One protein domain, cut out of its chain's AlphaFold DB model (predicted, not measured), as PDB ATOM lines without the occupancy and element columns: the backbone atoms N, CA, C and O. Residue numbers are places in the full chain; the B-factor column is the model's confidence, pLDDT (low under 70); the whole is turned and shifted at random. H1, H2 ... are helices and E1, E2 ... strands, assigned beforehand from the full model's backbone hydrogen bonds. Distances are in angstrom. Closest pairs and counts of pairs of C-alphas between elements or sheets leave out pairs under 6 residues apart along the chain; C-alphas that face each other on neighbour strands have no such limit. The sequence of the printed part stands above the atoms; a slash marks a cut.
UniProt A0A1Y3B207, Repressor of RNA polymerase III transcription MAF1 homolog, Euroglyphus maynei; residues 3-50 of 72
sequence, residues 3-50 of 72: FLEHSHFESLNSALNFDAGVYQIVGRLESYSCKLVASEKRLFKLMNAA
ATOM      1  N   PHE A   3     159.314 179.052 178.571       91.31
ATOM      2  CA  PHE A   3     159.230 179.112 180.028       91.31
ATOM      3  C   PHE A   3     157.861 178.614 180.493       91.31
ATOM      4  O   PHE A   3     156.840 178.936 179.874       91.31
ATOM      5  N   LEU A   4     157.859 177.795 181.539       92.94
ATOM      6  CA  LEU A   4     156.656 177.250 182.145       92.94
ATOM      7  C   LEU A   4     156.582 177.736 183.591       92.94
ATOM      8  O   LEU A   4     157.426 177.383 184.414       92.94
ATOM      9  N   GLU A   5     155.566 178.540 183.891       91.75
ATOM     10  CA  GLU A   5     155.301 178.997 185.251       91.75
ATOM     11  C   GLU A   5     154.726 177.859 186.092       91.75
ATOM     12  O   GLU A   5     153.793 177.167 185.679       91.75
ATOM     13  N   HIS A   6     155.289 177.666 187.284       91.25
ATOM     14  CA  HIS A   6     154.804 176.692 188.249       91.25
ATOM     15  C   HIS A   6     154.925 177.274 189.657       91.25
ATOM     16  O   HIS A   6     156.028 177.532 190.133       91.25
ATOM     17  N   SER A   7     153.801 177.457 190.351       88.56
ATOM     18  CA  SER A   7     153.751 178.153 191.649       88.56
ATOM     19  C   SER A   7     154.630 177.508 192.726       88.56
ATOM     20  O   SER A   7     155.224 178.201 193.544       88.56
ATOM     21  N   HIS A   8     154.786 176.182 192.694       92.94
ATOM     22  CA  HIS A   8     155.632 175.456 193.651       92.94
ATOM     23  C   HIS A   8     157.127 175.788 193.513       92.94
ATOM     24  O   HIS A   8     157.886 175.570 194.457       92.94
ATOM     25  N   PHE A   9     157.566 176.294 192.354       94.88
ATOM     26  CA  PHE A   9     158.975 176.623 192.142       94.88
ATOM     27  C   PHE A   9     159.370 177.874 192.912       94.88
ATOM     28  O   PHE A   9     160.509 177.962 193.342       94.88
ATOM     29  N   GLU A  10     158.433 178.784 193.176       91.06
ATOM     30  CA  GLU A  10     158.713 179.977 193.974       91.06
ATOM     31  C   GLU A  10     159.072 179.612 195.419       91.06
ATOM     32  O   GLU A  10     160.102 180.040 195.940       91.06
ATOM     33  N   SER A  11     158.286 178.730 196.045       93.81
ATOM     34  CA  SER A  11     158.573 178.238 197.397       93.81
ATOM     35  C   SER A  11     159.899 177.477 197.467       93.81
ATOM     36  O   SER A  11     160.656 177.646 198.421       93.81
ATOM     37  N   LEU A  12     160.202 176.661 196.451       95.12
ATOM     38  CA  LEU A  12     161.481 175.951 196.360       95.12
ATOM     39  C   LEU A  12     162.651 176.913 196.165       95.12
ATOM     40  O   LEU A  12     163.669 176.766 196.831       95.12
ATOM     41  N   ASN A  13     162.500 177.912 195.298       95.44
ATOM     42  CA  ASN A  13     163.512 178.936 195.078       95.44
ATOM     43  C   ASN A  13     163.789 179.690 196.374       95.44
ATOM     44  O   ASN A  13     164.945 179.833 196.745       95.44
ATOM     45  N   SER A  14     162.757 180.084 197.117       93.38
ATOM     46  CA  SER A  14     162.936 180.708 198.430       93.38
ATOM     47  C   SER A  14     163.726 179.809 199.392       93.38
ATOM     48  O   SER A  14     164.712 180.248 199.972       93.38
ATOM     49  N   ALA A  15     163.384 178.519 199.487       94.25
ATOM     50  CA  ALA A  15     164.091 177.574 200.358       94.25
ATOM     51  C   ALA A  15     165.542 177.274 199.928       94.25
ATOM     52  O   ALA A  15     166.390 176.997 200.775       94.25
ATOM     53  N   LEU A  16     165.842 177.317 198.626       94.69
ATOM     54  CA  LEU A  16     167.191 177.108 198.085       94.69
ATOM     55  C   LEU A  16     168.114 178.317 198.285       94.69
ATOM     56  O   LEU A  16     169.324 178.191 198.102       94.69
ATOM     57  N   ASN A  17     167.555 179.474 198.640       95.25
ATOM     58  CA  ASN A  17     168.293 180.704 198.876       95.25
ATOM     59  C   ASN A  17     168.363 180.973 200.379       95.25
ATOM     60  O   ASN A  17     167.423 181.504 200.967       95.25
ATOM     61  N   PHE A  18     169.482 180.624 201.010       94.44
ATOM     62  CA  PHE A  18     169.669 180.879 202.436       94.44
ATOM     63  C   PHE A  18     171.106 181.255 202.779       94.44
ATOM     64  O   PHE A  18     172.067 180.913 202.084       94.44
ATOM     65  N   ASP A  19     171.221 181.978 203.884       95.31
ATOM     66  CA  ASP A  19     172.476 182.428 204.462       95.31
ATOM     67  C   ASP A  19     172.791 181.582 205.702       95.31
ATOM     68  O   ASP A  19     171.948 181.417 206.588       95.31
ATOM     69  N   ALA A  20     173.996 181.015 205.746       92.62
ATOM     70  CA  ALA A  20     174.516 180.243 206.873       92.62
ATOM     71  C   ALA A  20     175.558 181.036 207.691       92.62
ATOM     72  O   ALA A  20     176.333 180.457 208.457       92.62
ATOM     73  N   GLY A  21     175.621 182.356 207.513       94.12
ATOM     74  CA  GLY A  21     176.480 183.309 208.216       94.12
ATOM     75  C   GLY A  21     177.885 183.432 207.623       94.12
ATOM     76  O   GLY A  21     178.384 184.535 207.426       94.12
ATOM     77  N   VAL A  22     178.534 182.303 207.329       96.69
ATOM     78  CA  VAL A  22     179.878 182.260 206.707       96.69
ATOM     79  C   VAL A  22     179.840 182.024 205.202       96.69
ATOM     80  O   VAL A  22     180.809 182.312 204.501       96.69
ATOM     81  N   TYR A  23     178.735 181.484 204.702       93.50
ATOM     82  CA  TYR A  23     178.504 181.266 203.287       93.50
ATOM     83  C   TYR A  23     177.029 181.461 202.980       93.50
ATOM     84  O   TYR A  23     176.160 181.266 203.828       93.50
ATOM     85  N   GLN A  24     176.769 181.788 201.724       95.69
ATOM     86  CA  GLN A  24     175.434 181.919 201.184       95.69
ATOM     87  C   GLN A  24     175.253 180.876 200.088       95.69
ATOM     88  O   GLN A  24     176.108 180.734 199.209       95.69
ATOM     89  N   ILE A  25     174.137 180.155 200.140       94.00
ATOM     90  CA  ILE A  25     173.713 179.275 199.056       94.00
ATOM     91  C   ILE A  25     172.658 180.016 198.248       94.00
ATOM     92  O   ILE A  25     171.697 180.548 198.803       94.00
ATOM     93  N   VAL A  26     172.872 180.066 196.934       95.81
ATOM     94  CA  VAL A  26     171.947 180.671 195.981       95.81
ATOM     95  C   VAL A  26     171.579 179.635 194.934       95.81
ATOM     96  O   VAL A  26     172.452 179.075 194.269       95.81
ATOM     97  N   GLY A  27     170.284 179.383 194.792       94.44
ATOM     98  CA  GLY A  27     169.743 178.394 193.871       94.44
ATOM     99  C   GLY A  27     168.474 178.895 193.196       94.44
ATOM    100  O   GLY A  27     167.687 179.644 193.777       94.44
ATOM    101  N   ARG A  28     168.280 178.483 191.942       95.12
ATOM    102  CA  ARG A  28     167.093 178.820 191.157       95.12
ATOM    103  C   ARG A  28     166.687 177.639 190.285       95.12
ATOM    104  O   ARG A  28     167.483 177.120 189.508       95.12
ATOM    105  N   LEU A  29     165.441 177.227 190.445       95.06
ATOM    106  CA  LEU A  29     164.762 176.181 189.708       95.06
ATOM    107  C   LEU A  29     163.757 176.825 188.752       95.06
ATOM    108  O   LEU A  29     162.892 177.605 189.158       95.06
ATOM    109  N   GLU A  30     163.871 176.479 187.474       95.06
ATOM    110  CA  GLU A  30     163.032 177.001 186.398       95.06
ATOM    111  C   GLU A  30     162.624 175.869 185.465       95.06
ATOM    112  O   GLU A  30     163.429 175.000 185.127       95.06
ATOM    113  N   SER A  31     161.360 175.881 185.042       93.62
ATOM    114  CA  SER A  31     160.851 174.893 184.098       93.62
ATOM    115  C   SER A  31     160.858 175.467 182.691       93.62
ATOM    116  O   SER A  31     160.373 176.573 182.433       93.62
ATOM    117  N   TYR A  32     161.380 174.675 181.762       93.69
ATOM    118  CA  TYR A  32     161.394 174.993 180.349       93.69
ATOM    119  C   TYR A  32     160.977 173.775 179.537       93.69
ATOM    120  O   TYR A  32     161.555 172.701 179.684       93.69
ATOM    121  N   SER A  33     160.045 173.949 178.602       88.06
ATOM    122  CA  SER A  33     159.822 172.933 177.573       88.06
ATOM    123  C   SER A  33     160.747 173.141 176.381       88.06
ATOM    124  O   SER A  33     160.996 174.272 175.931       88.06
ATOM    125  N   CYS A  34     161.240 172.031 175.834       81.38
ATOM    126  CA  CYS A  34     161.935 172.021 174.556       81.38
ATOM    127  C   CYS A  34     160.980 172.469 173.449       81.38
ATOM    128  O   CYS A  34     159.846 172.001 173.350       81.38
ATOM    129  N   LYS A  35     161.438 173.391 172.596       75.12
ATOM    130  CA  LYS A  35     160.752 173.611 171.318       75.12
ATOM    131  C   LYS A  35     161.124 172.410 170.461       75.12
ATOM    132  O   LYS A  35     162.310 172.230 170.249       75.12
ATOM    133  N   LEU A  36     160.149 171.635 169.987       69.19
ATOM    134  CA  LEU A  36     160.391 170.542 169.042       69.19
ATOM    135  C   LEU A  36     161.093 171.094 167.795       69.19
ATOM    136  O   LEU A  36     160.454 171.697 166.928       69.19
ATOM    137  N   VAL A  37     162.403 170.899 167.704       72.25
ATOM    138  CA  VAL A  37     163.169 171.150 166.485       72.25
ATOM    139  C   VAL A  37     162.816 170.040 165.489       72.25
ATOM    140  O   VAL A  37     162.473 168.924 165.877       72.25
ATOM    141  N   ALA A  38     162.818 170.324 164.184       70.06
ATOM    142  CA  ALA A  38     162.313 169.382 163.174       70.06
ATOM    143  C   ALA A  38     162.967 167.981 163.249       70.06
ATOM    144  O   ALA A  38     162.296 166.972 163.022       70.06
ATOM    145  N   SER A  39     164.248 167.918 163.622       71.38
ATOM    146  CA  SER A  39     164.992 166.685 163.902       71.38
ATOM    147  C   SER A  39     164.420 165.906 165.092       71.38
ATOM    148  O   SER A  39     164.163 164.709 164.979       71.38
ATOM    149  N   GLU A  40     164.146 166.588 166.201       71.50
ATOM    150  CA  GLU A  40     163.554 166.020 167.418       71.50
ATOM    151  C   GLU A  40     162.118 165.559 167.168       71.50
ATOM    152  O   GLU A  40     161.726 164.494 167.630       71.50
ATOM    153  N   LYS A  41     161.344 166.296 166.358       72.81
ATOM    154  CA  LYS A  41     159.999 165.879 165.932       72.81
ATOM    155  C   LYS A  41     160.037 164.578 165.134       72.81
ATOM    156  O   LYS A  41     159.170 163.726 165.317       72.81
ATOM    157  N   ARG A  42     161.015 164.425 164.236       76.69
ATOM    158  CA  ARG A  42     161.196 163.191 163.460       76.69
ATOM    159  C   ARG A  42     161.605 162.027 164.362       76.69
ATOM    160  O   ARG A  42     161.023 160.955 164.235       76.69
ATOM    161  N   LEU A  43     162.553 162.249 165.272       73.62
ATOM    162  CA  LEU A  43     163.011 161.233 166.220       73.62
ATOM    163  C   LEU A  43     161.894 160.813 167.187       73.62
ATOM    164  O   LEU A  43     161.642 159.625 167.337       73.62
ATOM    165  N   PHE A  44     161.163 161.776 167.753       72.75
ATOM    166  CA  PHE A  44     159.998 161.530 168.601       72.75
ATOM    167  C   PHE A  44     158.946 160.690 167.874       72.75
ATOM    168  O   PHE A  44     158.458 159.711 168.428       72.75
ATOM    169  N   LYS A  45     158.619 161.018 166.617       76.25
ATOM    170  CA  LYS A  45     157.696 160.202 165.816       76.25
ATOM    171  C   LYS A  45     158.223 158.791 165.573       76.25
ATOM    172  O   LYS A  45     157.437 157.869 165.661       76.25
ATOM    173  N   LEU A  46     159.511 158.618 165.275       77.81
ATOM    174  CA  LEU A  46     160.103 157.296 165.048       77.81
ATOM    175  C   LEU A  46     160.067 156.433 166.317       77.81
ATOM    176  O   LEU A  46     159.713 155.265 166.246       77.81
ATOM    177  N   MET A  47     160.398 157.019 167.471       72.81
ATOM    178  CA  MET A  47     160.398 156.318 168.759       72.81
ATOM    179  C   MET A  47     158.987 155.938 169.222       72.81
ATOM    180  O   MET A  47     158.805 154.857 169.765       72.81
ATOM    181  N   ASN A  48     157.994 156.802 168.986       67.12
ATOM    182  CA  ASN A  48     156.593 156.536 169.337       67.12
ATOM    183  C   ASN A  48     155.806 155.814 168.226       67.12
ATOM    184  O   ASN A  48     154.637 155.508 168.418       67.12
ATOM    185  N   ALA A  49     156.417 155.562 167.064       64.38
ATOM    186  CA  ALA A  49     155.853 154.726 166.001       64.38
ATOM    187  C   ALA A  49     156.203 153.239 166.173       64.38
ATOM    188  O   ALA A  49     155.839 152.437 165.319       64.38
ATOM    189  N   ALA A  50     156.913 152.870 167.247       53.34
ATOM    190  CA  ALA A  50     156.997 151.481 167.668       53.34
ATOM    191  C   ALA A  50     155.596 151.025 168.116       53.34
ATOM    192  O   ALA A  50     154.975 151.676 168.952       53.34
TER     193      ALA A  50
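AT A GLANCE: This is residues 3 to 50 of the 72 residues of the protein "Repressor of RNA polymerase III transcription MAF1 homolog" of Euroglyphus maynei (UniProt A0A1Y3B207). The printed part is a long open loop with a helix at its far end: the chain passes through H1, turns back at a narrow tip whose residues 19 to 24 stick out, and returns past its own first residues as E1. Beyond E1 it runs on to H2, of which residues 38 to 43 and 45 to 48 stick out. The 48 residues printed include two named helices and one named strand, in the order H1, E1, H2, and the class is mostly helix. The whole is extended, with a radius of gyration of the C-alphas of 18.1 A and spans of 54 by 22 by 18 A.

IN THESE COORDINATES: Start at C-alpha 3, at (159.230, 179.112, 180.028). H1, residues 7 to 16, begins at C-alpha 7 at (153.751, 178.153, 191.649) and runs 14.9 A. Next look for E1, residues 31 to 33, 6.9 A long. H2, residues 38 to 48, runs 15.4 A and ends at C-alpha 48 at (156.593, 156.536, 169.337).

HOW THE PARTS SIT: Look at residues 3 to 4, which pair antiparallel with residues 31 to 32 of E1. E1 pairs with no named strand. Near the tip, residues 18 to 19 pair antiparallel with residues 24 to 25. H1 and E1 are apart, but only just, their closest C-alphas being 8.4 A from each other. H2 is apart from H1 and from E1. In H2 every O i to N i+4 pair is within hydrogen-bond range; in H1, 5 of 6 are.

THE WHOLE: Find Gly 21 and Ala 50, whose C-alphas are the two farthest apart, at 55.1 A. The printed part has no cut. The link from H1 to E1 is long, with 14 residues, and that from E1 to H2 is tight, with 4. The mean pLDDT of the printed part is 85.9; residues 36 and 48 to 50 are under 70.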